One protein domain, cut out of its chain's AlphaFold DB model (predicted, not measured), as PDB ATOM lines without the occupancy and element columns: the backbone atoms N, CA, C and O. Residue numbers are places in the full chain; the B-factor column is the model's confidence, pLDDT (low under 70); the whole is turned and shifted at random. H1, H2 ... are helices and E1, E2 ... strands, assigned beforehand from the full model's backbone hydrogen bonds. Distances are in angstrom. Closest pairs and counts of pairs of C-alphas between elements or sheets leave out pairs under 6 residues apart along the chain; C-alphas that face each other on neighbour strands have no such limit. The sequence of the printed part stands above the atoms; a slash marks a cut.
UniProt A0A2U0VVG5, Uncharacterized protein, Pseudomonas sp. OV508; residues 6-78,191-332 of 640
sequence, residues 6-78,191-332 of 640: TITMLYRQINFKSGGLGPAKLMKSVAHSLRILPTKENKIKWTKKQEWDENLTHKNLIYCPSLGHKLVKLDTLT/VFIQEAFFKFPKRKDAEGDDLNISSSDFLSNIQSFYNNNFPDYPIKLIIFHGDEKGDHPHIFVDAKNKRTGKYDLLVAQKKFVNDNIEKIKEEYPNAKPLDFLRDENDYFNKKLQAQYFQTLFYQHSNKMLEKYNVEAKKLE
ATOM      1  N   THR A   6      96.025  73.689  94.835       84.31
ATOM      2  CA  THR A   6      96.559  74.557  95.898       84.31
ATOM      3  C   THR A   6      96.599  73.811  97.230       84.31
ATOM      4  O   THR A   6      95.588  73.265  97.671       84.31
ATOM      5  N   ILE A   7      97.743  73.844  97.915       86.50
ATOM      6  CA  ILE A   7      97.915  73.299  99.267       86.50
ATOM      7  C   ILE A   7      98.346  74.378 100.255       86.50
ATOM      8  O   ILE A   7      98.895  75.414  99.892       86.50
ATOM      9  N   THR A   8      98.143  74.117 101.540       87.31
ATOM     10  CA  THR A   8      98.701  74.948 102.612       87.31
ATOM     11  C   THR A   8     100.030  74.392 103.089       87.31
ATOM     12  O   THR A   8     100.166  73.186 103.260       87.31
ATOM     13  N   MET A   9     100.982  75.270 103.390       89.19
ATOM     14  CA  MET A   9     102.238  74.909 104.050       89.19
ATOM     15  C   MET A   9     102.334  75.601 105.410       89.19
ATOM     16  O   MET A   9     101.755  76.669 105.616       89.19
ATOM     17  N   LEU A  10     103.067  74.995 106.338       89.62
ATOM     18  CA  LEU A  10     103.540  75.619 107.566       89.62
ATOM     19  C   LEU A  10     105.064  75.676 107.513       89.62
ATOM     20  O   LEU A  10     105.687  74.653 107.275       89.62
ATOM     21  N   TYR A  11     105.648  76.834 107.806       93.50
ATOM     22  CA  TYR A  11     107.082  77.001 108.037       93.50
ATOM     23  C   TYR A  11     107.276  77.735 109.360       93.50
ATOM     24  O   TYR A  11     106.561  78.702 109.639       93.50
ATOM     25  N   ARG A  12     108.199  77.265 110.200       92.12
ATOM     26  CA  ARG A  12     108.489  77.873 111.503       92.12
ATOM     27  C   ARG A  12     109.979  77.850 111.795       92.12
ATOM     28  O   ARG A  12     110.680  76.927 111.399       92.12
ATOM     29  N   GLN A  13     110.415  78.854 112.549       94.19
ATOM     30  CA  GLN A  13     111.772  78.986 113.062       94.19
ATOM     31  C   GLN A  13     111.743  79.106 114.586       94.19
ATOM     32  O   GLN A  13     110.864  79.756 115.159       94.19
ATOM     33  N   ILE A  14     112.725  78.501 115.242       93.38
ATOM     34  CA  ILE A  14     112.941  78.551 116.684       93.38
ATOM     35  C   ILE A  14     114.392  78.958 116.918       93.38
ATOM     36  O   ILE A  14     115.327  78.306 116.465       93.38
ATOM     37  N   ASN A  15     114.583  80.048 117.653       92.25
ATOM     38  CA  ASN A  15     115.905  80.578 117.964       92.25
ATOM     39  C   ASN A  15     116.339  80.142 119.366       92.25
ATOM     40  O   ASN A  15     115.706  80.519 120.359       92.25
ATOM     41  N   PHE A  16     117.443  79.403 119.463       90.38
ATOM     42  CA  PHE A  16     118.047  79.044 120.742       90.38
ATOM     43  C   PHE A  16     119.141  80.049 121.106       90.38
ATOM     44  O   PHE A  16     120.023  80.347 120.303       90.38
ATOM     45  N   LYS A  17     119.067  80.593 122.326       86.31
ATOM     46  CA  LYS A  17     120.016  81.587 122.859       86.31
ATOM     47  C   LYS A  17     121.115  80.928 123.690       86.31
ATOM     48  O   LYS A  17     120.850  79.903 124.311       86.31
ATOM     49  N   SER A  18     122.320  81.495 123.709       78.31
ATOM     50  CA  SER A  18     123.461  80.871 124.399       78.31
ATOM     51  C   SER A  18     123.271  80.826 125.923       78.31
ATOM     52  O   SER A  18     123.638  79.843 126.562       78.31
ATOM     53  N   GLY A  19     122.641  81.852 126.502       73.00
ATOM     54  CA  GLY A  19     122.362  81.953 127.933       73.00
ATOM     55  C   GLY A  19     121.023  81.366 128.405       73.00
ATOM     56  O   GLY A  19     120.103  81.060 127.636       73.00
ATOM     57  N   GLY A  20     120.893  81.254 129.731       76.19
ATOM     58  CA  GLY A  20     119.661  80.862 130.421       76.19
ATOM     59  C   GLY A  20     119.188  79.445 130.078       76.19
ATOM     60  O   GLY A  20     119.959  78.491 130.064       76.19
ATOM     61  N   LEU A  21     117.890  79.295 129.792       80.62
ATOM     62  CA  LEU A  21     117.284  78.004 129.432       80.62
ATOM     63  C   LEU A  21     117.534  77.586 127.971       80.62
ATOM     64  O   LEU A  21     117.028  76.544 127.554       80.62
ATOM     65  N   GLY A  22     118.255  78.381 127.175       83.25
ATOM     66  CA  GLY A  22     118.445  78.139 125.744       83.25
ATOM     67  C   GLY A  22     119.126  76.803 125.418       83.25
ATOM     68  O   GLY A  22     118.511  76.003 124.710       83.25
ATOM     69  N   PRO A  23     120.298  76.480 126.001       83.62
ATOM     70  CA  PRO A  23     120.957  75.188 125.787       83.62
ATOM     71  C   PRO A  23     120.093  73.997 126.220       83.62
ATOM     72  O   PRO A  23     120.023  72.984 125.531       83.62
ATOM     73  N   ALA A  24     119.360  74.131 127.331       83.44
ATOM     74  CA  ALA A  24     118.449  73.091 127.807       83.44
ATOM     75  C   ALA A  24     117.238  72.892 126.878       83.44
ATOM     76  O   ALA A  24     116.749  71.771 126.736       83.44
ATOM     77  N   LYS A  25     116.736  73.963 126.247       87.38
ATOM     78  CA  LYS A  25     115.680  73.882 125.227       87.38
ATOM     79  C   LYS A  25     116.199  73.239 123.941       87.38
ATOM     80  O   LYS A  25     115.496  72.387 123.408       87.38
ATOM     81  N   LEU A  26     117.418  73.569 123.503       89.44
ATOM     82  CA  LEU A  26     118.028  72.919 122.342       89.44
ATOM     83  C   LEU A  26     118.232  71.423 122.585       89.44
ATOM     84  O   LEU A  26     117.807  70.628 121.757       89.44
ATOM     85  N   MET A  27     118.804  71.030 123.731       88.12
ATOM     86  CA  MET A  27     118.960  69.612 124.092       88.12
ATOM     87  C   MET A  27     117.636  68.857 123.952       88.12
ATOM     88  O   MET A  27     117.606  67.773 123.381       88.12
ATOM     89  N   LYS A  28     116.529  69.446 124.421       85.50
ATOM     90  CA  LYS A  28     115.191  68.848 124.310       85.50
ATOM     91  C   LYS A  28     114.703  68.749 122.862       85.50
ATOM     92  O   LYS A  28     114.133  67.722 122.510       85.50
ATOM     93  N   SER A  29     114.925  69.782 122.049       89.75
ATOM     94  CA  SER A  29     114.539  69.780 120.630       89.75
ATOM     95  C   SER A  29     115.314  68.737 119.830       89.75
ATOM     96  O   SER A  29     114.728  67.946 119.096       89.75
ATOM     97  N   VAL A  30     116.630  68.666 120.041       90.88
ATOM     98  CA  VAL A  30     117.502  67.696 119.369       90.88
ATOM     99  C   VAL A  30     117.217  66.275 119.855       90.88
ATOM    100  O   VAL A  30     117.155  65.375 119.030       90.88
ATOM    101  N   ALA A  31     116.956  66.060 121.152       88.69
ATOM    102  CA  ALA A  31     116.531  64.749 121.658       88.69
ATOM    103  C   ALA A  31     115.246  64.268 120.985       88.69
ATOM    104  O   ALA A  31     115.172  63.129 120.538       88.69
ATOM    105  N   HIS A  32     114.241  65.144 120.896       87.12
ATOM    106  CA  HIS A  32     113.001  64.830 120.196       87.12
ATOM    107  C   HIS A  32     113.255  64.522 118.722       87.12
ATOM    108  O   HIS A  32     112.728  63.536 118.207       87.12
ATOM    109  N   SER A  33     114.111  65.314 118.078       90.44
ATOM    110  CA  SER A  33     114.452  65.124 116.675       90.44
ATOM    111  C   SER A  33     115.178  63.807 116.415       90.44
ATOM    112  O   SER A  33     114.873  63.136 115.441       90.44
ATOM    113  N   LEU A  34     116.088  63.406 117.303       90.81
ATOM    114  CA  LEU A  34     116.859  62.166 117.203       90.81
ATOM    115  C   LEU A  34     116.135  60.940 117.781       90.81
ATOM    116  O   LEU A  34     116.719  59.863 117.796       90.81
ATOM    117  N   ARG A  35     114.890  61.089 118.259       88.25
ATOM    118  CA  ARG A  35     114.121  60.024 118.934       88.25
ATOM    119  C   ARG A  35     114.830  59.440 120.165       88.25
ATOM    120  O   ARG A  35     114.619  58.286 120.513       88.25
ATOM    121  N   ILE A  36     115.638  60.252 120.854       85.50
ATOM    122  CA  ILE A  36     116.294  59.850 122.104       85.50
ATOM    123  C   ILE A  36     115.234  59.785 123.201       85.50
ATOM    124  O   ILE A  36     114.554  60.784 123.482       85.50
ATOM    125  N   LEU A  37     115.129  58.627 123.848       73.81
ATOM    126  CA  LEU A  37     114.143  58.410 124.896       73.81
ATOM    127  C   LEU A  37     114.373  59.343 126.105       73.81
ATOM    128  O   LEU A  37     115.513  59.688 126.455       73.81
ATOM    129  N   PRO A  38     113.294  59.771 126.788       67.62
ATOM    130  CA  PRO A  38     113.402  60.534 128.024       67.62
ATOM    131  C   PRO A  38     114.100  59.727 129.132       67.62
ATOM    132  O   PRO A  38     113.472  58.901 129.789       67.62
ATOM    133  N   THR A  39     115.379  59.997 129.404       63.59
ATOM    134  CA  THR A  39     116.070  59.475 130.598       63.59
ATOM    135  C   THR A  39     116.145  60.526 131.708       63.59
ATOM    136  O   THR A  39     115.947  61.729 131.479       63.59
ATOM    137  N   LYS A  40     116.460  60.083 132.937       58.31
ATOM    138  CA  LYS A  40     116.739  60.987 134.066       58.31
ATOM    139  C   LYS A  40     117.918  61.925 133.757       58.31
ATOM    140  O   LYS A  40     117.851  63.092 134.147       58.31
ATOM    141  N   GLU A  41     118.939  61.480 133.009       57.03
ATOM    142  CA  GLU A  41     120.069  62.341 132.609       57.03
ATOM    143  C   GLU A  41     119.666  63.415 131.588       57.03
ATOM    144  O   GLU A  41     120.142  64.553 131.652       57.03
ATOM    145  N   ASN A  42     118.736  63.095 130.685       56.75
ATOM    146  CA  ASN A  42     118.358  63.970 129.572       56.75
ATOM    147  C   ASN A  42     117.427  65.124 130.011       56.75
ATOM    148  O   ASN A  42     117.114  66.017 129.217       56.75
ATOM    149  N   LYS A  43     116.984  65.143 131.283       55.38
ATOM    150  CA  LYS A  43     116.072  66.149 131.880       55.38
ATOM    151  C   LYS A  43     114.777  66.361 131.074       55.38
ATOM    152  O   LYS A  43     114.189  67.455 131.076       55.38
ATOM    153  N   ILE A  44     114.325  65.327 130.368       56.25
ATOM    154  CA  ILE A  44     113.049  65.304 129.649       56.25
ATOM    155  C   ILE A  44     112.009  64.735 130.619       56.25
ATOM    156  O   ILE A  44     112.202  63.666 131.185       56.25
ATOM    157  N   LYS A  45     110.922  65.475 130.878       54.97
ATOM    158  CA  LYS A  45     109.851  64.985 131.761       54.97
ATOM    159  C   LYS A  45     109.228  63.732 131.134       54.97
ATOM    160  O   LYS A  45     108.703  63.833 130.030       54.97
ATOM    161  N   TRP A  46     109.216  62.620 131.868       46.59
ATOM    162  CA  TRP A  46     108.575  61.355 131.475       46.59
ATOM    163  C   TRP A  46     107.080  61.508 131.130       46.59
ATOM    164  O   TRP A  46     106.538  60.741 130.347       46.59
ATOM    165  N   THR A  47     106.421  62.548 131.660       42.50
ATOM    166  CA  THR A  47     105.012  62.869 131.385       42.50
ATOM    167  C   THR A  47     104.748  63.386 129.970       42.50
ATOM    168  O   THR A  47     103.595  63.491 129.560       42.50
ATOM    169  N   LYS A  48     105.789  63.715 129.197       54.12
ATOM    170  CA  LYS A  48     105.660  63.977 127.763       54.12
ATOM    171  C   LYS A  48     105.919  62.675 127.008       54.12
ATOM    172  O   LYS A  48     107.021  62.498 126.495       54.12
ATOM    173  N   LYS A  49     104.919  61.788 126.933       57.00
ATOM    174  CA  LYS A  49     104.944  60.709 125.935       57.00
ATOM    175  C   LYS A  49     105.139  61.362 124.564       57.00
ATOM    176  O   LYS A  49     104.434  62.316 124.217       57.00
ATOM    177  N   GLN A  50     106.197  60.967 123.873       60.47
ATOM    178  CA  GLN A  50     106.413  61.410 122.508       60.47
ATOM    179  C   GLN A  50     105.493  60.574 121.610       60.47
ATOM    180  O   GLN A  50     105.264  59.403 121.883       60.47
ATOM    181  N   GLU A  51     104.881  61.226 120.630       66.50
ATOM    182  CA  GLU A  51     103.809  60.662 119.810       66.50
ATOM    183  C   GLU A  51     104.355  60.496 118.396       66.50
ATOM    184  O   GLU A  51     104.411  61.469 117.645       66.50
ATOM    185  N   TRP A  52     104.806  59.290 118.074       75.62
ATOM    186  CA  TRP A  52     105.180  58.875 116.727       75.62
ATOM    187  C   TRP A  52     104.733  57.426 116.525       75.62
ATOM    188  O   TRP A  52     104.580  56.678 117.491       75.62
ATOM    189  N   ASP A  53     104.525  57.043 115.274       77.38
ATOM    190  CA  ASP A  53     104.179  55.679 114.896       77.38
ATOM    191  C   ASP A  53     105.449  54.821 114.866       77.38
ATOM    192  O   ASP A  53     106.317  54.993 114.004       77.38
ATOM    193  N   GLU A  54     105.574  53.897 115.823       80.06
ATOM    194  CA  GLU A  54     106.730  53.001 115.933       80.06
ATOM    195  C   GLU A  54     106.953  52.183 114.651       80.06
ATOM    196  O   GLU A  54     108.102  51.951 114.262       80.06
ATOM    197  N   ASN A  55     105.882  51.856 113.919       82.56
ATOM    198  CA  ASN A  55     105.958  51.099 112.667       82.56
ATOM    199  C   ASN A  55     106.584  51.909 111.523       82.56
ATOM    200  O   ASN A  55     107.074  51.334 110.552       82.56
ATOM    201  N   LEU A  56     106.586  53.240 111.619       85.19
ATOM    202  CA  LEU A  56     107.087  54.148 110.584       85.19
ATOM    203  C   LEU A  56     108.472  54.726 110.895       85.19
ATOM    204  O   LEU A  56     109.022  55.467 110.081       85.19
ATOM    205  N   THR A  57     109.080  54.354 112.022       85.50
ATOM    206  CA  THR A  57     110.404  54.844 112.455       85.50
ATOM    207  C   THR A  57     111.513  54.622 111.420       85.50
ATOM    208  O   THR A  57     112.393  55.471 111.271       85.50
ATOM    209  N   HIS A  58     111.423  53.549 110.630       86.00
ATOM    210  CA  HIS A  58     112.334  53.223 109.523       86.00
ATOM    211  C   HIS A  58     112.345  54.263 108.381       86.00
ATOM    212  O   HIS A  58     113.234  54.238 107.524       86.00
ATOM    213  N   LYS A  59     111.356  55.169 108.334       89.38
ATOM    214  CA  LYS A  59     111.275  56.269 107.357       89.38
ATOM    215  C   LYS A  59     112.090  57.495 107.763       89.38
ATOM    216  O   LYS A  59     112.302  58.380 106.934       89.38
ATOM    217  N   ASN A  60     112.532  57.570 109.017       93.12
ATOM    218  CA  ASN A  60     113.270  58.719 109.521       93.12
ATOM    219  C   ASN A  60     114.682  58.764 108.937       93.12
ATOM    220  O   ASN A  60     115.413  57.772 108.945       93.12
ATOM    221  N   LEU A  61     115.095  59.945 108.480       94.69
ATOM    222  CA  LEU A  61     116.413  60.163 107.883       94.69
ATOM    223  C   LEU A  61     117.166  61.243 108.645       94.69
ATOM    224  O   LEU A  61     116.571  62.196 109.139       94.69
ATOM    225  N   ILE A  62     118.486  61.125 108.692       94.56
ATOM    226  CA  ILE A  62     119.387  62.091 109.304       94.56
ATOM    227  C   ILE A  62     120.485  62.470 108.314       94.56
ATOM    228  O   ILE A  62     121.099  61.625 107.668       94.56
ATOM    229  N   TYR A  63     120.751  63.765 108.221       93.12
ATOM    230  CA  TYR A  63     121.943  64.319 107.600       93.12
ATOM    231  C   TYR A  63     122.736  65.054 108.677       93.12
ATOM    232  O   TYR A  63     122.252  66.009 109.289       93.12
ATOM    233  N   CYS A  64     123.971  64.620 108.908       90.12
ATOM    234  CA  CYS A  64     124.876  65.270 109.846       90.12
ATOM    235  C   CYS A  64     126.294  65.322 109.254       90.12
ATOM    236  O   CYS A  64     126.791  64.292 108.790       90.12
ATOM    237  N   PRO A  65     126.987  66.478 109.282       86.88
ATOM    238  CA  PRO A  65     128.370  66.581 108.821       86.88
ATOM    239  C   PRO A  65     129.322  65.580 109.490       86.88
ATOM    240  O   PRO A  65     130.208  65.052 108.825       86.88
ATOM    241  N   SER A  66     129.112  65.248 110.773       83.56
ATOM    242  CA  SER A  66     129.942  64.261 111.486       83.56
ATOM    243  C   SER A  66     129.778  62.827 110.973       83.56
ATOM    244  O   SER A  66     130.618  61.989 111.274       83.56
ATOM    245  N   LEU A  67     128.729  62.551 110.191       85.62
ATOM    246  CA  LEU A  67     128.479  61.271 109.519       85.62
ATOM    247  C   LEU A  67     128.926  61.299 108.042       85.62
ATOM    248  O   LEU A  67     128.427  60.542 107.212       85.62
ATOM    249  N   GLY A  68     129.846  62.203 107.683       81.81
ATOM    250  CA  GLY A  68     130.429  62.269 106.340       81.81
ATOM    251  C   GLY A  68     129.535  62.932 105.292       81.81
ATOM    252  O   GLY A  68     129.645  62.602 104.115       81.81
ATOM    253  N   HIS A  69     128.654  63.855 105.702       80.88
ATOM    254  CA  HIS A  69     127.758  64.603 104.804       80.88
ATOM    255  C   HIS A  69     126.812  63.721 103.969       80.88
ATOM    256  O   HIS A  69     126.399  64.102 102.873       80.88
ATOM    257  N   LYS A  70     126.450  62.543 104.483       84.50
ATOM    258  CA  LYS A  70     125.514  61.623 103.831       84.50
ATOM    259  C   LYS A  70     124.180  61.585 104.562       84.50
ATOM    260  O   LYS A  70     124.101  61.852 105.761       84.50
ATOM    261  N   LEU A  71     123.140  61.253 103.806       88.38
ATOM    262  CA  LEU A  71     121.841  60.880 104.348       88.38
ATOM    263  C   LEU A  71     121.913  59.439 104.843       88.38
ATOM    264  O   LEU A  71     122.263  58.535 104.087       88.38
ATOM    265  N   VAL A  72     121.596  59.251 106.116       91.88
ATOM    266  CA  VAL A  72     121.611  57.965 106.812       91.88
ATOM    267  C   VAL A  72     120.225  57.744 107.414       91.88
ATOM    268  O   VAL A  72     119.521  58.710 107.715       91.88
ATOM    269  N   LYS A  73     119.790  56.493 107.568       92.81
ATOM    270  CA  LYS A  73     118.537  56.212 108.274       92.81
ATOM    271  C   LYS A  73     118.741  56.355 109.780       92.81
ATOM    272  O   LYS A  73     119.761  55.926 110.315       92.81
ATOM    273  N   LEU A  74     117.783  56.963 110.471       91.69
ATOM    274  CA  LEU A  74     117.925  57.239 111.903       91.69
ATOM    275  C   LEU A  74     117.933  55.956 112.757       91.69
ATOM    276  O   LEU A  74     118.550  55.943 113.820       91.69
ATOM    277  N   ASP A  75     117.273  54.895 112.290       90.25
ATOM    278  CA  ASP A  75     117.210  53.573 112.931       90.25
ATOM    279  C   ASP A  75     118.548  52.815 112.913       90.25
ATOM    280  O   ASP A  75     118.782  51.971 113.772       90.25
ATOM    281  N   THR A  76     119.446  53.145 111.981       91.62
ATOM    282  CA  THR A  76     120.786  52.539 111.909       91.62
ATOM    283  C   THR A  76     121.766  53.086 112.944       91.62
ATOM    284  O   THR A  76     122.814  52.480 113.149       91.62
ATOM    285  N   LEU A  77     121.447  54.213 113.590       90.75
ATOM    286  CA  LEU A  77     122.297  54.814 114.615       90.75
ATOM    287  C   LEU A  77     122.001  54.222 115.991       90.75
ATOM    288  O   LEU A  77     120.834  54.127 116.390       90.75
ATOM    289  N   THR A  78     123.047  53.920 116.758       89.88
ATOM    290  CA  THR A  78     122.879  53.503 118.157       89.88
ATOM    291  C   THR A  78     122.453  54.682 119.038       89.88
ATOM    292  O   THR A  78     122.626  55.856 118.687       89.88
ATOM    293  N   VAL A 191     121.611  84.456 119.518       86.00
ATOM    294  CA  VAL A 191     121.161  83.180 118.952       86.00
ATOM    295  C   VAL A 191     122.399  82.415 118.519       86.00
ATOM    296  O   VAL A 191     123.252  82.989 117.852       86.00
ATOM    297  N   PHE A 192     122.505  81.148 118.912       87.38
ATOM    298  CA  PHE A 192     123.658  80.307 118.583       87.38
ATOM    299  C   PHE A 192     123.283  79.182 117.608       87.38
ATOM    300  O   PHE A 192     124.055  78.865 116.713       87.38
ATOM    301  N   ILE A 193     122.078  78.619 117.737       92.25
ATOM    302  CA  ILE A 193     121.492  77.675 116.784       92.25
ATOM    303  C   ILE A 193     120.072  78.142 116.496       92.25
ATOM    304  O   ILE A 193     119.312  78.472 117.414       92.25
ATOM    305  N   GLN A 194     119.715  78.153 115.219       95.12
ATOM    306  CA  GLN A 194     118.335  78.275 114.777       95.12
ATOM    307  C   GLN A 194     117.866  76.912 114.280       95.12
ATOM    308  O   GLN A 194     118.512  76.298 113.434       95.12
ATOM    309  N   GLU A 195     116.740  76.454 114.807       96.81
ATOM    310  CA  GLU A 195     115.989  75.345 114.237       96.81
ATOM    311  C   GLU A 195     114.920  75.898 113.304       96.81
ATOM    312  O   GLU A 195     114.283  76.906 113.613       96.81
ATOM    313  N   ALA A 196     114.699  75.240 112.176       96.75
ATOM    314  CA  ALA A 196     113.541  75.499 111.344       96.75
ATOM    315  C   ALA A 196     112.926  74.195 110.861       96.75
ATOM    316  O   ALA A 196     113.619  73.198 110.687       96.75
ATOM    317  N   PHE A 197     111.625  74.215 110.614       95.56
ATOM    318  CA  PHE A 197     110.934  73.089 110.006       95.56
ATOM    319  C   PHE A 197     109.817  73.578 109.102       95.56
ATOM    320  O   PHE A 197     109.292  74.688 109.273       95.56
ATOM    321  N   PHE A 198     109.431  72.732 108.154       94.56
ATOM    322  CA  PHE A 198     108.240  72.958 107.351       94.56
ATOM    323  C   PHE A 198     107.437  71.684 107.177       94.56
ATOM    324  O   PHE A 198     107.997  70.597 107.186       94.56
ATOM    325  N   LYS A 199     106.123  71.820 107.015       90.88
ATOM    326  CA  LYS A 199     105.239  70.684 106.765       90.88
ATOM    327  C   LYS A 199     104.036  71.074 105.930       90.88
ATOM    328  O   LYS A 199     103.571  72.215 106.003       90.88
ATOM    329  N   PHE A 200     103.481  70.100 105.225       87.25
ATOM    330  CA  PHE A 200     102.185  70.219 104.567       87.25
ATOM    331  C   PHE A 200     101.144  69.517 105.443       87.25
ATOM    332  O   PHE A 200     101.279  68.322 105.712       87.25
ATOM    333  N   PRO A 201     100.137  70.226 105.980       76.62
ATOM    334  CA  PRO A 201      99.066  69.577 106.720       76.62
ATOM    335  C   PRO A 201      98.348  68.582 105.803       76.62
ATOM    336  O   PRO A 201      97.820  68.994 104.771       76.62
ATOM    337  N   LYS A 202      98.311  67.296 106.182       68.44
ATOM    338  CA  LYS A 202      97.481  66.302 105.491       68.44
ATOM    339  C   LYS A 202      96.031  66.774 105.544       68.44
ATOM    340  O   LYS A 202      95.475  66.930 106.636       68.44
ATOM    341  N   ARG A 203      95.440  67.052 104.385       54.25
ATOM    342  CA  ARG A 203      94.023  67.380 104.290       54.25
ATOM    343  C   ARG A 203      93.254  66.101 103.975       54.25
ATOM    344  O   ARG A 203      93.693  65.312 103.151       54.25
ATOM    345  N   LYS A 204      92.110  65.904 104.632       45.44
ATOM    346  CA  LYS A 204      91.132  64.867 104.270       45.44
ATOM    347  C   LYS A 204      90.310  65.341 103.057       45.44
ATOM    348  O   LYS A 204      89.089  65.420 103.161       45.44
ATOM    349  N   ASP A 205      90.956  65.791 101.978       38.16
ATOM    350  CA  ASP A 205      90.220  66.219 100.783       38.16
ATOM    351  C   ASP A 205      89.375  65.035 100.298       38.16
ATOM    352  O   ASP A 205      89.870  63.911 100.232       38.16
ATOM    353  N   ALA A 206      88.115  65.289  99.943       36.66
ATOM    354  CA  ALA A 206      87.139  64.287  99.511       36.66
ATOM    355  C   ALA A 206      87.538  63.495  98.241       36.66
ATOM    356  O   ALA A 206      86.826  62.579  97.849       36.66
ATOM    357  N   GLU A 207      88.675  63.823  97.622       39.16
ATOM    358  CA  GLU A 207      89.192  63.213  96.392       39.16
ATOM    359  C   GLU A 207      90.401  62.285  96.614       39.16
ATOM    360  O   GLU A 207      90.991  61.815  95.652       39.16
ATOM    361  N   GLY A 208      90.780  61.972  97.860       40.22
ATOM    362  CA  GLY A 208      91.649  60.817  98.152       40.22
ATOM    363  C   GLY A 208      93.126  60.911  97.736       40.22
ATOM    364  O   GLY A 208      93.901  60.035  98.113       40.22
ATOM    365  N   ASP A 209      93.555  61.962  97.038       46.59
ATOM    366  CA  ASP A 209      94.963  62.125  96.663       46.59
ATOM    367  C   ASP A 209      95.796  62.687  97.825       46.59
ATOM    368  O   ASP A 209      95.994  63.903  97.969       46.59
ATOM    369  N   ASP A 210      96.306  61.771  98.652       59.19
ATOM    370  CA  ASP A 210      97.412  62.018  99.575       59.19
ATOM    371  C   ASP A 210      98.616  62.512  98.756       59.19
ATOM    372  O   ASP A 210      99.260  61.759  98.023       59.19
ATOM    373  N   LEU A 211      98.926  63.807  98.864       70.56
ATOM    374  CA  LEU A 211     100.094  64.386  98.210       70.56
ATOM    375  C   LEU A 211     101.372  63.748  98.779       70.56
ATOM    376  O   LEU A 211     101.849  64.126  99.851       70.56
ATOM    377  N   ASN A 212     101.924  62.787  98.044       77.19
ATOM    378  CA  ASN A 212     103.096  62.028  98.453       77.19
ATOM    379  C   ASN A 212     104.384  62.695  97.945       77.19
ATOM    380  O   ASN A 212     104.906  62.359  96.882       77.19
ATOM    381  N   ILE A 213     104.880  63.677  98.698       85.81
ATOM    382  CA  ILE A 213     106.179  64.309  98.428       85.81
ATOM    383  C   ILE A 213     107.280  63.408  98.982       85.81
ATOM    384  O   ILE A 213     107.256  63.037 100.155       85.81
ATOM    385  N   SER A 214     108.278  63.090  98.155       89.44
ATOM    386  CA  SER A 214     109.386  62.238  98.590       89.44
ATOM    387  C   SER A 214     110.177  62.860  99.751       89.44
ATOM    388  O   SER A 214     110.416  64.071  99.793       89.44
ATOM    389  N   SER A 215     110.673  62.030 100.673       90.00
ATOM    390  CA  SER A 215     111.533  62.477 101.783       90.00
ATOM    391  C   SER A 215     112.790  63.209 101.295       90.00
ATOM    392  O   SER A 215     113.223  64.192 101.899       90.00
ATOM    393  N   SER A 216     113.339  62.784 100.151       90.19
ATOM    394  CA  SER A 216     114.482  63.433  99.503       90.19
ATOM    395  C   SER A 216     114.184  64.869  99.062       90.19
ATOM    396  O   SER A 216     115.043  65.744  99.178       90.19
ATOM    397  N   ASP A 217     112.953  65.152  98.635       92.44
ATOM    398  CA  ASP A 217     112.529  66.499  98.255       92.44
ATOM    399  C   ASP A 217     112.314  67.392  99.460       92.44
ATOM    400  O   ASP A 217     112.707  68.554  99.437       92.44
ATOM    401  N   PHE A 218     111.758  66.851 100.545       93.44
ATOM    402  CA  PHE A 218     111.675  67.588 101.802       93.44
ATOM    403  C   PHE A 218     113.057  68.042 102.277       93.44
ATOM    404  O   PHE A 218     113.269  69.220 102.582       93.44
ATOM    405  N   LEU A 219     114.004  67.104 102.308       93.31
ATOM    406  CA  LEU A 219     115.376  67.339 102.747       93.31
ATOM    407  C   LEU A 219     116.118  68.306 101.821       93.31
ATOM    408  O   LEU A 219     116.684  69.294 102.292       93.31
ATOM    409  N   SER A 220     116.083  68.064 100.511       93.69
ATOM    410  CA  SER A 220     116.759  68.923  99.535       93.69
ATOM    411  C   SER A 220     116.153  70.325  99.484       93.69
ATOM    412  O   SER A 220     116.900  71.295  99.353       93.69
ATOM    413  N   ASN A 221     114.838  70.475  99.668       95.88
ATOM    414  CA  ASN A 221     114.177  71.778  99.694       95.88
ATOM    415  C   ASN A 221     114.689  72.652 100.847       95.88
ATOM    416  O   ASN A 221     115.157  73.769 100.615       95.88
ATOM    417  N   ILE A 222     114.664  72.137 102.083       96.12
ATOM    418  CA  ILE A 222     115.132  72.912 103.241       96.12
ATOM    419  C   ILE A 222     116.646  73.127 103.198       96.12
ATOM    420  O   ILE A 222     117.119  74.226 103.480       96.12
ATOM    421  N   GLN A 223     117.412  72.116 102.785       95.19
ATOM    422  CA  GLN A 223     118.866  72.214 102.689       95.19
ATOM    423  C   GLN A 223     119.295  73.243 101.638       95.19
ATOM    424  O   GLN A 223     120.134  74.097 101.925       95.19
ATOM    425  N   SER A 224     118.712  73.198 100.436       96.12
ATOM    426  CA  SER A 224     119.035  74.132  99.350       96.12
ATOM    427  C   SER A 224     118.634  75.564  99.683       96.12
ATOM    428  O   SER A 224     119.396  76.482  99.388       96.12
ATOM    429  N   PHE A 225     117.502  75.777 100.364       97.38
ATOM    430  CA  PHE A 225     117.102  77.115 100.794       97.38
ATOM    431  C   PHE A 225     118.167  77.760 101.689       97.38
ATOM    432  O   PHE A 225     118.558  78.905 101.463       97.38
ATOM    433  N   TYR A 226     118.672  77.029 102.685       96.94
ATOM    434  CA  TYR A 226     119.691  77.565 103.588       96.94
ATOM    435  C   TYR A 226     121.076  77.643 102.941       96.94
ATOM    436  O   TYR A 226     121.749  78.654 103.106       96.94
ATOM    437  N   ASN A 227     121.488  76.649 102.153       95.19
ATOM    438  CA  ASN A 227     122.781  76.687 101.466       95.19
ATOM    439  C   ASN A 227     122.876  77.833 100.449       95.19
ATOM    440  O   ASN A 227     123.921  78.470 100.357       95.19
ATOM    441  N   ASN A 228     121.801  78.114  99.710       96.25
ATOM    442  CA  ASN A 228     121.818  79.136  98.662       96.25
ATOM    443  C   ASN A 228     121.747  80.555  99.237       96.25
ATOM    444  O   ASN A 228     122.404  81.457  98.726       96.25
ATOM    445  N   ASN A 229     120.953  80.761 100.294       96.50
ATOM    446  CA  ASN A 229     120.691  82.100 100.833       96.50
ATOM    447  C   ASN A 229     121.562  82.444 102.054       96.50
ATOM    448  O   ASN A 229     121.784  83.618 102.342       96.50
ATOM    449  N   PHE A 230     122.078  81.435 102.765       96.56
ATOM    450  CA  PHE A 230     122.881  81.576 103.983       96.56
ATOM    451  C   PHE A 230     124.143  80.678 103.957       96.56
ATOM    452  O   PHE A 230     124.416  79.987 104.940       96.56
ATOM    453  N   PRO A 231     124.964  80.689 102.882       95.56
ATOM    454  CA  PRO A 231     126.101  79.766 102.707       95.56
ATOM    455  C   PRO A 231     127.189  79.898 103.783       95.56
ATOM    456  O   PRO A 231     127.967  78.969 104.032       95.56
ATOM    457  N   ASP A 232     127.263  81.066 104.420       95.94
ATOM    458  CA  ASP A 232     128.217  81.368 105.482       95.94
ATOM    459  C   ASP A 232     127.806  80.803 106.849       95.94
ATOM    460  O   ASP A 232     128.603  80.850 107.783       95.94
ATOM    461  N   TYR A 233     126.610  80.219 106.960       95.44
ATOM    462  CA  TYR A 233     126.048  79.673 108.193       95.44
ATOM    463  C   TYR A 233     125.942  78.142 108.090       95.44
ATOM    464  O   TYR A 233     125.039  77.623 107.431       95.44
ATOM    465  N   PRO A 234     126.875  77.381 108.696       93.44
ATOM    466  CA  PRO A 234     126.919  75.931 108.539       93.44
ATOM    467  C   PRO A 234     125.664  75.220 109.058       93.44
ATOM    468  O   PRO A 234     125.276  75.376 110.218       93.44
ATOM    469  N   ILE A 235     125.097  74.340 108.234       94.62
ATOM    470  CA  ILE A 235     124.065  73.391 108.659       94.62
ATOM    471  C   ILE A 235     124.719  72.316 109.536       94.62
ATOM    472  O   ILE A 235     125.653  71.639 109.105       94.62
ATOM    473  N   LYS A 236     124.237  72.152 110.770       93.19
ATOM    474  CA  LYS A 236     124.776  71.182 111.739       93.19
ATOM    475  C   LYS A 236     124.064  69.849 111.706       93.19
ATOM    476  O   LYS A 236     124.682  68.823 111.971       93.19
ATOM    477  N   LEU A 237     122.771  69.870 111.427       94.81
ATOM    478  CA  LEU A 237     121.937  68.687 111.505       94.81
ATOM    479  C   LEU A 237     120.665  68.924 110.695       94.81
ATOM    480  O   LEU A 237     120.081  70.003 110.780       94.81
ATOM    481  N   ILE A 238     120.241  67.927 109.927       96.31
ATOM    482  CA  ILE A 238     118.896  67.860 109.357       96.31
ATOM    483  C   ILE A 238     118.317  66.501 109.734       96.31
ATOM    484  O   ILE A 238     119.007  65.493 109.591       96.31
ATOM    485  N   ILE A 239     117.078  66.460 110.212       95.69
ATOM    486  CA  ILE A 239     116.357  65.212 110.473       95.69
ATOM    487  C   ILE A 239     115.016  65.283 109.772       95.69
ATOM    488  O   ILE A 239     114.304  66.265 109.927       95.69
ATOM    489  N   PHE A 240     114.672  64.247 109.025       95.56
ATOM    490  CA  PHE A 240     113.349  64.048 108.460       95.56
ATOM    491  C   PHE A 240     112.551  63.090 109.342       95.56
ATOM    492  O   PHE A 240     113.031  61.997 109.648       95.56
ATOM    493  N   HIS A 241     111.344  63.503 109.727       93.06
ATOM    494  CA  HIS A 241     110.376  62.687 110.456       93.06
ATOM    495  C   HIS A 241     109.292  62.203 109.498       93.06
ATOM    496  O   HIS A 241     108.503  63.011 109.008       93.06
ATOM    497  N   GLY A 242     109.281  60.896 109.232       88.75
ATOM    498  CA  GLY A 242     108.260  60.197 108.436       88.75
ATOM    499  C   GLY A 242     107.338  59.307 109.279       88.75
ATOM    500  O   GLY A 242     106.540  58.545 108.738       88.75
ATOM    501  N   ASP A 243     107.483  59.381 110.600       85.44
ATOM    502  CA  ASP A 243     106.760  58.635 111.634       85.44
ATOM    503  C   ASP A 243     105.742  59.499 112.400       85.44
ATOM    504  O   ASP A 243     105.090  59.031 113.331       85.44
ATOM    505  N   GLU A 244     105.583  60.768 112.020       80.50
ATOM    506  CA  GLU A 244     104.615  61.691 112.614       80.50
ATOM    507  C   GLU A 244     103.460  62.002 111.655       80.50
ATOM    508  O   GLU A 244     103.541  61.833 110.437       80.50
ATOM    509  N   LYS A 245     102.355  62.528 112.198       73.12
ATOM    510  CA  LYS A 245     101.225  62.987 111.382       73.12
ATOM    511  C   LYS A 245     101.613  64.236 110.580       73.12
ATOM    512  O   LYS A 245     101.478  65.374 111.047       73.12
ATOM    513  N   GLY A 246     102.033  63.993 109.342       78.06
ATOM    514  CA  GLY A 246     102.516  65.002 108.408       78.06
ATOM    515  C   GLY A 246     104.036  65.060 108.424       78.06
ATOM    516  O   GLY A 246     104.629  65.666 109.320       78.06
ATOM    517  N   ASP A 247     104.626  64.448 107.407       87.88
ATOM    518  CA  ASP A 247     106.059  64.363 107.184       87.88
ATOM    519  C   ASP A 247     106.704  65.749 107.171       87.88
ATOM    520  O   ASP A 247     106.166  66.707 106.594       87.88
ATOM    521  N   HIS A 248     107.848  65.873 107.842       92.38
ATOM    522  CA  HIS A 248     108.546  67.149 107.929       92.38
ATOM    523  C   HIS A 248     110.027  67.013 108.283       92.38
ATOM    524  O   HIS A 248     110.401  66.164 109.095       92.38
ATOM    525  N   PRO A 249     110.890  67.875 107.720       95.50
ATOM    526  CA  PRO A 249     112.273  67.983 108.135       95.50
ATOM    527  C   PRO A 249     112.481  69.107 109.154       95.50
ATOM    528  O   PRO A 249     111.924  70.198 109.023       95.50
ATOM    529  N   HIS A 250     113.371  68.862 110.109       96.44
ATOM    530  CA  HIS A 250     113.979  69.852 110.994       96.44
ATOM    531  C   HIS A 250     115.404  70.128 110.536       96.44
ATOM    532  O   HIS A 250     116.175  69.192 110.351       96.44
ATOM    533  N   ILE A 251     115.774  71.397 110.391       97.00
ATOM    534  CA  ILE A 251     117.145  71.843 110.123       97.00
ATOM    535  C   ILE A 251     117.675  72.630 111.317       97.00
ATOM    536  O   ILE A 251     116.989  73.511 111.823       97.00
ATOM    537  N   PHE A 252     118.908  72.354 111.729       96.19
ATOM    538  CA  PHE A 252     119.632  73.093 112.761       96.19
ATOM    539  C   PHE A 252     120.815  73.816 112.120       96.19
ATOM    540  O   PHE A 252     121.764  73.183 111.646       96.19
ATOM    541  N   VAL A 253     120.760  75.144 112.108       95.38
ATOM    542  CA  VAL A 253     121.754  76.021 111.478       95.38
ATOM    543  C   VAL A 253     122.547  76.754 112.550       95.38
ATOM    544  O   VAL A 253     121.968  77.310 113.486       95.38
ATOM    545  N   ASP A 254     123.872  76.756 112.406       92.75
ATOM    546  CA  ASP A 254     124.778  77.554 113.233       92.75
ATOM    547  C   ASP A 254     124.542  79.032 112.959       92.75
ATOM    548  O   ASP A 254     124.635  79.491 111.822       92.75
ATOM    549  N   ALA A 255     124.224  79.786 114.003       92.19
ATOM    550  CA  ALA A 255     124.028  81.219 113.872       92.19
ATOM    551  C   ALA A 255     125.360  81.985 113.794       92.19
ATOM    552  O   ALA A 255     125.344  83.194 113.548       92.19
ATOM    553  N   LYS A 256     126.495  81.295 113.996       89.81
ATOM    554  CA  LYS A 256     127.838  81.836 113.807       89.81
ATOM    555  C   LYS A 256     128.220  81.796 112.333       89.81
ATOM    556  O   LYS A 256     128.349  80.729 111.731       89.81
ATOM    557  N   ASN A 257     128.461  82.968 111.769       90.69
ATOM    558  CA  ASN A 257     128.999  83.103 110.430       90.69
ATOM    559  C   ASN A 257     130.439  82.565 110.398       90.69
ATOM    560  O   ASN A 257     131.300  83.000 111.166       90.69
ATOM    561  N   LYS A 258     130.714  81.617 109.501       91.88
ATOM    562  CA  LYS A 258     132.019  80.951 109.391       91.88
ATOM    563  C   LYS A 258     133.140  81.871 108.889       91.88
ATOM    564  O   LYS A 258     134.300  81.590 109.163       91.88
ATOM    565  N   ARG A 259     132.807  82.942 108.154       89.81
ATOM    566  CA  ARG A 259     133.769  83.920 107.615       89.81
ATOM    567  C   ARG A 259     134.090  85.021 108.614       89.81
ATOM    568  O   ARG A 259     135.246  85.396 108.743       89.81
ATOM    569  N   THR A 260     133.076  85.556 109.294       85.88
ATOM    570  CA  THR A 260     133.255  86.687 110.224       85.88
ATOM    571  C   THR A 260     133.461  86.245 111.671       85.88
ATOM    572  O   THR A 260     133.899  87.043 112.493       85.88
ATOM    573  N   GLY A 261     133.103  85.002 112.009       83.19
ATOM    574  CA  GLY A 261     133.106  84.483 113.377       83.19
ATOM    575  C   GLY A 261     131.990  85.042 114.270       83.19
ATOM    576  O   GLY A 261     131.916  84.666 115.441       83.19
ATOM    577  N   LYS A 262     131.119  85.915 113.747       83.56
ATOM    578  CA  LYS A 262     130.083  86.622 114.516       83.56
ATOM    579  C   LYS A 262     128.755  85.864 114.518       83.56
ATOM    580  O   LYS A 262     128.413  85.176 113.563       83.56
ATOM    581  N   TYR A 263     127.991  86.022 115.597       85.81
ATOM    582  CA  TYR A 263     126.642  85.462 115.743       85.81
ATOM    583  C   TYR A 263     125.583  86.426 115.191       85.81
ATOM    584  O   TYR A 263     124.886  87.106 115.944       85.81
ATOM    585  N   ASP A 264     125.499  86.521 113.866       88.00
ATOM    586  CA  ASP A 264     124.744  87.557 113.150       88.00
ATOM    587  C   ASP A 264     123.689  87.006 112.170       88.00
ATOM    588  O   ASP A 264     123.140  87.767 111.374       88.00
ATOM    589  N   LEU A 265     123.313  85.721 112.272       91.94
ATOM    590  CA  LEU A 265     122.298  85.100 111.401       91.94
ATOM    591  C   LEU A 265     120.997  85.911 111.305       91.94
ATOM    592  O   LEU A 265     120.481  86.112 110.212       91.94
ATOM    593  N   LEU A 266     120.471  86.425 112.423       89.62
ATOM    594  CA  LEU A 266     119.238  87.225 112.399       89.62
ATOM    595  C   LEU A 266     119.398  88.527 111.604       89.62
ATOM    596  O   LEU A 266     118.451  88.978 110.964       89.62
ATOM    597  N   VAL A 267     120.587  89.131 111.633       88.50
ATOM    598  CA  VAL A 267     120.897  90.331 110.846       88.50
ATOM    599  C   VAL A 267     120.961  89.967 109.364       88.50
ATOM    600  O   VAL A 267     120.347  90.649 108.546       88.50
ATOM    601  N   ALA A 268     121.608  88.849 109.023       91.81
ATOM    602  CA  ALA A 268     121.620  88.335 107.656       91.81
ATOM    603  C   ALA A 268     120.209  88.007 107.144       91.81
ATOM    604  O   ALA A 268     119.896  88.314 106.001       91.81
ATOM    605  N   GLN A 269     119.321  87.463 107.982       93.62
ATOM    606  CA  GLN A 269     117.925  87.191 107.616       93.62
ATOM    607  C   GLN A 269     117.106  88.467 107.388       93.62
ATOM    608  O   GLN A 269     116.304  88.517 106.455       93.62
ATOM    609  N   LYS A 270     117.307  89.510 108.208       91.06
ATOM    610  CA  LYS A 270     116.710  90.839 107.979       91.06
ATOM    611  C   LYS A 270     117.176  91.416 106.639       91.06
ATOM    612  O   LYS A 270     116.353  91.876 105.852       91.06
ATOM    613  N   LYS A 271     118.484  91.343 106.367       91.06
ATOM    614  CA  LYS A 271     119.073  91.811 105.109       91.06
ATOM    615  C   LYS A 271     118.538  91.027 103.910       91.06
ATOM    616  O   LYS A 271     118.066  91.635 102.964       91.06
ATOM    617  N   PHE A 272     118.506  89.699 103.994       94.81
ATOM    618  CA  PHE A 272     117.976  88.822 102.949       94.81
ATOM    619  C   PHE A 272     116.538  89.176 102.549       94.81
ATOM    620  O   PHE A 272     116.221  89.207 101.362       94.81
ATOM    621  N   VAL A 273     115.677  89.478 103.528       93.75
ATOM    622  CA  VAL A 273     114.307  89.937 103.263       93.75
ATOM    623  C   VAL A 273     114.306  91.264 102.504       93.75
ATOM    624  O   VAL A 273     113.623  91.373 101.489       93.75
ATOM    625  N   ASN A 274     115.087  92.247 102.959       92.19
ATOM    626  CA  ASN A 274     115.177  93.556 102.309       92.19
ATOM    627  C   ASN A 274     115.760  93.466 100.884       92.19
ATOM    628  O   ASN A 274     115.257  94.128  99.980       92.19
ATOM    629  N   ASP A 275     116.746  92.595 100.667       94.00
ATOM    630  CA  ASP A 275     117.372  92.356  99.361       94.00
ATOM    631  C   ASP A 275     116.414  91.655  98.370       94.00
ATOM    632  O   ASP A 275     116.639  91.689  97.162       94.00
ATOM    633  N   ASN A 276     115.332  91.026  98.852       94.94
ATOM    634  CA  ASN A 276     114.359  90.294  98.031       94.94
ATOM    635  C   ASN A 276     112.945  90.910  98.056       94.94
ATOM    636  O   ASN A 276     111.970  90.222  97.748       94.94
ATOM    637  N   ILE A 277     112.813  92.203  98.381       92.88
ATOM    638  CA  ILE A 277     111.509  92.895  98.437       92.88
ATOM    639  C   ILE A 277     110.739  92.816  97.117       92.88
ATOM    640  O   ILE A 277     109.527  92.627  97.148       92.88
ATOM    641  N   GLU A 278     111.409  92.881  95.964       91.75
ATOM    642  CA  GLU A 278     110.722  92.791  94.667       91.75
ATOM    643  C   GLU A 278     110.007  91.445  94.470       91.75
ATOM    644  O   GLU A 278     108.869  91.426  94.017       91.75
ATOM    645  N   LYS A 279     110.601  90.329  94.915       90.88
ATOM    646  CA  LYS A 279     109.929  89.014  94.885       90.88
ATOM    647  C   LYS A 279     108.746  88.960  95.843       90.88
ATOM    648  O   LYS A 279     107.752  88.299  95.577       90.88
ATOM    649  N   ILE A 280     108.844  89.651  96.976       91.44
ATOM    650  CA  ILE A 280     107.764  89.717  97.966       91.44
ATOM    651  C   ILE A 280     106.578  90.523  97.421       91.44
ATOM    652  O   ILE A 280     105.436  90.212  97.765       91.44
ATOM    653  N   LYS A 281     106.817  91.517  96.552       90.94
ATOM    654  CA  LYS A 281     105.752  92.328  95.941       90.94
ATOM    655  C   LYS A 281     104.786  91.532  95.068       90.94
ATOM    656  O   LYS A 281     103.647  91.965  94.922       90.94
ATOM    657  N   GLU A 282     105.199  90.371  94.561       87.75
ATOM    658  CA  GLU A 282     104.315  89.439  93.847       87.75
ATOM    659  C   GLU A 282     103.114  89.013  94.711       87.75
ATOM    660  O   GLU A 282     101.998  88.914  94.210       87.75
ATOM    661  N   GLU A 283     103.323  88.804  96.018       84.19
ATOM    662  CA  GLU A 283     102.260  88.443  96.973       84.19
ATOM    663  C   GLU A 283     101.762  89.663  97.776       84.19
ATOM    664  O   GLU A 283     100.607  89.716  98.198       84.19
ATOM    665  N   TYR A 284     102.620  90.670  97.982       86.12
ATOM    666  CA  TYR A 284     102.327  91.880  98.754       86.12
ATOM    667  C   TYR A 284     102.700  93.150  97.974       86.12
ATOM    668  O   TYR A 284     103.760  93.721  98.234       86.12
ATOM    669  N   PRO A 285     101.830  93.678  97.091       87.62
ATOM    670  CA  PRO A 285     102.161  94.812  96.215       87.62
ATOM    671  C   PRO A 285     102.691  96.063  96.941       87.62
ATOM    672  O   PRO A 285     103.513  96.802  96.409       87.62
ATOM    673  N   ASN A 286     102.265  96.270  98.191       87.25
ATOM    674  CA  ASN A 286     102.672  97.398  99.036       87.25
ATOM    675  C   ASN A 286     103.903  97.109  99.919       87.25
ATOM    676  O   ASN A 286     104.188  97.885 100.834       87.25
ATOM    677  N   ALA A 287     104.608  95.993  99.708       87.19
ATOM    678  CA  ALA A 287     105.790  95.640 100.486       87.19
ATOM    679  C   ALA A 287     106.909  96.670 100.299       87.19
ATOM    680  O   ALA A 287     107.225  97.093  99.184       87.19
ATOM    681  N   LYS A 288     107.522  97.066 101.417       88.25
ATOM    682  CA  LYS A 288     108.627  98.029 101.468       88.25
ATOM    683  C   LYS A 288     109.787  97.450 102.278       88.25
ATOM    684  O   LYS A 288     109.538  96.636 103.171       88.25
ATOM    685  N   PRO A 289     111.032  97.881 102.002       87.62
ATOM    686  CA  PRO A 289     112.167  97.557 102.854       87.62
ATOM    687  C   PRO A 289     111.879  97.940 104.306       87.62
ATOM    688  O   PRO A 289     111.371  99.027 104.585       87.62
ATOM    689  N   LEU A 290     112.187  97.027 105.222       86.12
ATOM    690  CA  LEU A 290     111.940  97.211 106.644       86.12
ATOM    691  C   LEU A 290     113.137  97.926 107.279       86.12
ATOM    692  O   LEU A 290     114.278  97.473 107.144       86.12
ATOM    693  N   ASP A 291     112.870  99.029 107.979       80.12
ATOM    694  CA  ASP A 291     113.879  99.771 108.734       80.12
ATOM    695  C   ASP A 291     113.971  99.233 110.169       80.12
ATOM    696  O   ASP A 291     113.069  99.414 110.988       80.12
ATOM    697  N   PHE A 292     115.080  98.558 110.468       70.94
ATOM    698  CA  PHE A 292     115.382  98.045 111.805       70.94
ATOM    699  C   PHE A 292     116.340  98.954 112.594       70.94
ATOM    700  O   PHE A 292     116.723  98.584 113.700       70.94
ATOM    701  N   LEU A 293     116.754 100.106 112.041       62.12
ATOM    702  CA  LEU A 293     117.719 101.018 112.669       62.12
ATOM    703  C   LEU A 293     117.074 101.925 113.722       62.12
ATOM    704  O   LEU A 293     117.739 102.299 114.684       62.12
ATOM    705  N   ARG A 294     115.794 102.284 113.550       55.38
ATOM    706  CA  ARG A 294     115.079 103.194 114.464       55.38
ATOM    707  C   ARG A 294     114.592 102.525 115.749       55.38
ATOM    708  O   ARG A 294     114.676 103.140 116.805       55.38
ATOM    709  N   ASP A 295     114.100 101.289 115.666       56.59
ATOM    710  CA  ASP A 295     113.680 100.507 116.832       56.59
ATOM    711  C   ASP A 295     113.750  99.001 116.532       56.59
ATOM    712  O   ASP A 295     112.862  98.412 115.910       56.59
ATOM    713  N   GLU A 296     114.814  98.339 116.996       56.34
ATOM    714  CA  GLU A 296     114.939  96.881 116.894       56.34
ATOM    715  C   GLU A 296     113.847  96.125 117.668       56.34
ATOM    716  O   GLU A 296     113.723  94.906 117.507       56.34
ATOM    717  N   ASN A 297     113.070  96.801 118.520       57.91
ATOM    718  CA  ASN A 297     111.972  96.227 119.282       57.91
ATOM    719  C   ASN A 297     110.593  96.434 118.674       57.91
ATOM    720  O   ASN A 297     109.646  95.867 119.227       57.91
ATOM    721  N   ASP A 298     110.482  97.081 117.512       75.94
ATOM    722  CA  ASP A 298     109.197  97.195 116.838       75.94
ATOM    723  C   ASP A 298     108.634  95.804 116.496       75.94
ATOM    724  O   ASP A 298     109.133  95.045 115.652       75.94
ATOM    725  N   TYR A 299     107.573  95.451 117.218       79.56
ATOM    726  CA  TYR A 299     106.860  94.194 117.067       79.56
ATOM    727  C   TYR A 299     106.260  94.066 115.664       79.56
ATOM    728  O   TYR A 299     106.216  92.961 115.112       79.56
ATOM    729  N   PHE A 300     105.832  95.183 115.073       82.81
ATOM    730  CA  PHE A 300     105.230  95.201 113.749       82.81
ATOM    731  C   PHE A 300     106.249  94.814 112.673       82.81
ATOM    732  O   PHE A 300     106.025  93.838 111.950       82.81
ATOM    733  N   ASN A 301     107.412  95.471 112.640       84.56
ATOM    734  CA  ASN A 301     108.489  95.133 111.707       84.56
ATOM    735  C   ASN A 301     109.009  93.701 111.886       84.56
ATOM    736  O   ASN A 301     109.264  93.017 110.895       84.56
ATOM    737  N   LYS A 302     109.108  93.183 113.119       84.00
ATOM    738  CA  LYS A 302     109.464  91.767 113.358       84.00
ATOM    739  C   LYS A 302     108.442  90.802 112.762       84.00
ATOM    740  O   LYS A 302     108.812  89.791 112.165       84.00
ATOM    741  N   LYS A 303     107.152  91.104 112.923       87.38
ATOM    742  CA  LYS A 303     106.069  90.283 112.378       87.38
ATOM    743  C   LYS A 303     106.071  90.303 110.849       87.38
ATOM    744  O   LYS A 303     105.926  89.242 110.244       87.38
ATOM    745  N   LEU A 304     106.266  91.472 110.236       89.31
ATOM    746  CA  LEU A 304     106.398  91.599 108.783       89.31
ATOM    747  C   LEU A 304     107.630  90.863 108.257       89.31
ATOM    748  O   LEU A 304     107.515  90.103 107.303       89.31
ATOM    749  N   GLN A 305     108.777  91.000 108.924       91.00
ATOM    750  CA  GLN A 305     110.001  90.290 108.553       91.00
ATOM    751  C   GLN A 305     109.784  88.777 108.514       91.00
ATOM    752  O   GLN A 305     110.159  88.133 107.537       91.00
ATOM    753  N   ALA A 306     109.127  88.216 109.532       89.94
ATOM    754  CA  ALA A 306     108.806  86.794 109.568       89.94
ATOM    755  C   ALA A 306     107.838  86.385 108.441       89.94
ATOM    756  O   ALA A 306     108.018  85.333 107.828       89.94
ATOM    757  N   GLN A 307     106.835  87.216 108.132       89.88
ATOM    758  CA  GLN A 307     105.888  86.964 107.037       89.88
ATOM    759  C   GLN A 307     106.558  86.988 105.661       89.88
ATOM    760  O   GLN A 307     106.261  86.131 104.829       89.88
ATOM    761  N   TYR A 308     107.452  87.947 105.435       93.94
ATOM    762  CA  TYR A 308     108.215  88.092 104.199       93.94
ATOM    763  C   TYR A 308     109.212  86.953 104.021       93.94
ATOM    764  O   TYR A 308     109.260  86.334 102.961       93.94
ATOM    765  N   PHE A 309     109.939  86.600 105.081       94.94
ATOM    766  CA  PHE A 309     110.830  85.445 105.069       94.94
ATOM    767  C   PHE A 309     110.068  84.155 104.738       94.94
ATOM    768  O   PHE A 309     110.516  83.350 103.924       94.94
ATOM    769  N   GLN A 310     108.886  83.976 105.337       93.38
ATOM    770  CA  GLN A 310     108.017  82.842 105.045       93.38
ATOM    771  C   GLN A 310     107.576  82.824 103.573       93.38
ATOM    772  O   GLN A 310     107.638  81.767 102.959       93.38
ATOM    773  N   THR A 311     107.195  83.962 102.982       93.00
ATOM    774  CA  THR A 311     106.875  84.049 101.541       93.00
ATOM    775  C   THR A 311     108.042  83.608 100.670       93.00
ATOM    776  O   THR A 311     107.856  82.776  99.786       93.00
ATOM    777  N   LEU A 312     109.258  84.077 100.958       95.19
ATOM    778  CA  LEU A 312     110.450  83.677 100.204       95.19
ATOM    779  C   LEU A 312     110.703  82.163 100.300       95.19
ATOM    780  O   LEU A 312     111.071  81.526  99.312       95.19
ATOM    781  N   PHE A 313     110.451  81.560 101.467       96.12
ATOM    782  CA  PHE A 313     110.517  80.106 101.628       96.12
ATOM    783  C   PHE A 313     109.417  79.373 100.836       96.12
ATOM    784  O   PHE A 313     109.664  78.291 100.298       96.12
ATOM    785  N   TYR A 314     108.213  79.945 100.733       94.44
ATOM    786  CA  TYR A 314     107.094  79.362  99.980       94.44
ATOM    787  C   TYR A 314     107.385  79.406  98.484       94.44
ATOM    788  O   TYR A 314     107.257  78.385  97.820       94.44
ATOM    789  N   GLN A 315     107.877  80.538  97.979       93.81
ATOM    790  CA  GLN A 315     108.330  80.680  96.595       93.81
ATOM    791  C   GLN A 315     109.446  79.682  96.258       93.81
ATOM    792  O   GLN A 315     109.412  79.057  95.201       93.81
ATOM    793  N   HIS A 316     110.413  79.481  97.161       95.69
ATOM    794  CA  HIS A 316     111.447  78.454  96.985       95.69
ATOM    795  C   HIS A 316     110.852  77.042  96.945       95.69
ATOM    796  O   HIS A 316     111.161  76.274  96.038       95.69
ATOM    797  N   SER A 317     109.946  76.731  97.874       94.94
ATOM    798  CA  SER A 317     109.289  75.420  97.950       94.94
ATOM    799  C   SER A 317     108.380  75.148  96.750       94.94
ATOM    800  O   SER A 317     108.314  74.015  96.282       94.94
ATOM    801  N   ASN A 318     107.730  76.174  96.192       93.69
ATOM    802  CA  ASN A 318     106.867  76.049  95.016       93.69
ATOM    803  C   ASN A 318     107.629  75.583  93.773       93.69
ATOM    804  O   ASN A 318     107.074  74.811  93.000       93.69
ATOM    805  N   LYS A 319     108.915  75.931  93.632       93.88
ATOM    806  CA  LYS A 319     109.767  75.386  92.558       93.88
ATOM    807  C   LYS A 319     109.919  73.869  92.654       93.88
ATOM    808  O   LYS A 319     109.927  73.181  91.642       93.88
ATOM    809  N   MET A 320     110.024  73.336  93.873       93.31
ATOM    810  CA  MET A 320     110.046  71.889  94.098       93.31
ATOM    811  C   MET A 320     108.662  71.269  93.861       93.31
ATOM    812  O   MET A 320     108.577  70.185  93.292       93.31
ATOM    813  N   LEU A 321     107.582  71.959  94.241       91.06
ATOM    814  CA  LEU A 321     106.203  71.467  94.103       91.06
ATOM    815  C   LEU A 321     105.669  71.465  92.663       91.06
ATOM    816  O   LEU A 321     104.707  70.751  92.379       91.06
ATOM    817  N   GLU A 322     106.306  72.188  91.737       90.38
ATOM    818  CA  GLU A 322     105.935  72.190  90.314       90.38
ATOM    819  C   GLU A 322     105.885  70.784  89.715       90.38
ATOM    820  O   GLU A 322     104.949  70.468  88.980       90.38
ATOM    821  N   LYS A 323     106.824  69.907  90.091       90.06
ATOM    822  CA  LYS A 323     106.854  68.516  89.609       90.06
ATOM    823  C   LYS A 323     105.702  67.653  90.134       90.06
ATOM    824  O   LYS A 323     105.432  66.598  89.576       90.06
ATOM    825  N   TYR A 324     105.033  68.107  91.190       87.50
ATOM    826  CA  TYR A 324     103.848  67.477  91.768       87.50
ATOM    827  C   TYR A 324     102.545  68.142  91.296       87.50
ATOM    828  O   TYR A 324     101.477  67.793  91.786       87.50
ATOM    829  N   ASN A 325     102.616  69.105  90.364       87.12
ATOM    830  CA  ASN A 325     101.483  69.910  89.891       87.12
ATOM    831  C   ASN A 325     100.706  70.612  91.027       87.12
ATOM    832  O   ASN A 325      99.479  70.759  90.991       87.12
ATOM    833  N   VAL A 326     101.439  71.043  92.055       87.50
ATOM    834  CA  VAL A 326     100.888  71.633  93.273       87.50
ATOM    835  C   VAL A 326     101.535  72.983  93.564       87.50
ATOM    836  O   VAL A 326     102.700  73.219  93.254       87.50
ATOM    837  N   GLU A 327     100.770  73.878  94.178       89.44
ATOM    838  CA  GLU A 327     101.241  75.180  94.638       89.44
ATOM    839  C   GLU A 327     100.929  75.362  96.128       89.44
ATOM    840  O   GLU A 327      99.777  75.267  96.556       89.44
ATOM    841  N   ALA A 328     101.948  75.640  96.940       88.19
ATOM    842  CA  ALA A 328     101.774  75.999  98.337       88.19
ATOM    843  C   ALA A 328     101.423  77.483  98.488       88.19
ATOM    844  O   ALA A 328     102.177  78.369  98.080       88.19
ATOM    845  N   LYS A 329     100.298  77.747  99.157       86.12
ATOM    846  CA  LYS A 329      99.829  79.083  99.538       86.12
ATOM    847  C   LYS A 329      99.629  79.189 101.042       86.12
ATOM    848  O   LYS A 329      99.526  78.195 101.773       86.12
ATOM    849  N   LYS A 330      99.605  80.423 101.539       80.81
ATOM    850  CA  LYS A 330      99.219  80.697 102.926       80.81
ATOM    851  C   LYS A 330      97.730  80.408 103.099       80.81
ATOM    852  O   LYS A 330      96.946  80.569 102.172       80.81
ATOM    853  N   LEU A 331      97.349  79.982 104.301       79.56
ATOM    854  CA  LEU A 331      95.937  79.841 104.636       79.56
ATOM    855  C   LEU A 331      95.293  81.233 104.628       79.56
ATOM    856  O   LEU A 331      95.751  82.129 105.343       79.56
ATOM    857  N   GLU A 332      94.252  81.405 103.818       77.62
ATOM    858  CA  GLU A 332      93.517  82.663 103.734       77.62
ATOM    859  C   GLU A 332      92.857  82.999 105.072       77.62
ATOM    860  O   GLU A 332      92.296  82.136 105.752       77.62
TER     861      GLU A 332
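AT A GLANCE: This is residues 6 to 78 and 191 to 332 of the 640 residues of an uncharacterized protein of Pseudomonas sp. OV508 (UniProt A0A2U0VVG5). What stands out first? A twisted sheet of six strands has helices on both faces, making three layers: H1 on one face, H3 and H6 on the other, with H6 by the E2 edge. Beyond that edge H4 and H5 pack on H6, while E1 runs on into E2 and pairs with E8. How is it built? The printed part has 215 residues, six named helices and eight named strands, along the chain E1 E2 H1 H2 E3 E4 E5 H3 E6 E7 H4 H5 H6 E8, and its class is mixed, helices and strands. The large sheet runs E2 E5 E7 E6 E3 E4, all antiparallel, and E1 and E8 are parallel. It is compact, with a radius of gyration of the C-alphas of 18.2 A and spans of 49 by 48 by 35 A.

IN THESE COORDINATES: Where are the strands? The large sheet holds E2, residues 10 to 17, 23.3 A; E5, 191 to 199, 23.6 A; E7, 248 to 254; E6, 235 to 241; E3, 61 to 63; and E4, 71 to 73. E1, residues 6 to 8, begins at C-alpha (96.559, 74.557, 95.898), and E8 is residues 326 to 329. Where are the helices? They are H1, residues 22 to 33; H2, 54 to 59; H3, 215 to 229, 21.7 A; H4, 265 to 275; H5, 277 to 281; and H6, 299 to 324, 36.9 A, ending at C-alpha (103.848, 67.477, 91.768).

HOW THE PARTS SIT: What joins the strands? N 12 and O 197 of E2 and E5 are 2.9 A apart, within hydrogen-bond range, as are N 196 and O 251 of E5 and E7, 2.9 A. In the hairpin E6 and E7, N 250 and O 239 are 2.8 A apart. What is on the sheet? H3 lies over E7 and E6 at a height over the sheet of 8.8 A, with C-alphas of Leu 219 and Pro 249 closest at 6.3 A; E5, H3 and E6 form a split strand-helix-strand unit, two same-way strands with E7 between, its crossover right-handed. H1 is on the opposite face, at a height of 9.1 A, and H2 only grazes the sheet with residues 56 to 59. What does H6 touch? As the hub it touches H3 at a steep tilt of 50 degrees, opposite ways (closest C-alphas Asn 221 and Ser 317, 6.3 A), H4 (Val 273 and Phe 309, 6.0 A) and H5 (Ile 280 and Tyr 308, 6.5 A). Do the helix backbones hold? Every O i to N i+4 pair is within hydrogen-bond range in H1, H3, H4 and H5, against 18 of 22 in H6 and 0 of 2 in H2, where 2 of 3 O i to N i+3 pairs are.

THE WHOLE: How large is it, and is it cut? The C-alphas of Asn 55 and Arg 294, the two farthest apart, are 52.9 A apart; residues 79 to 190 are not printed, with 29.7 A between C-alphas 78 and 191. Which links are long, and where is confidence low? H1 to H2, E5 to H3 and H5 to H6 are long links; residues 38 to 51, 202 to 210 and 293 to 297 have pLDDT under 70.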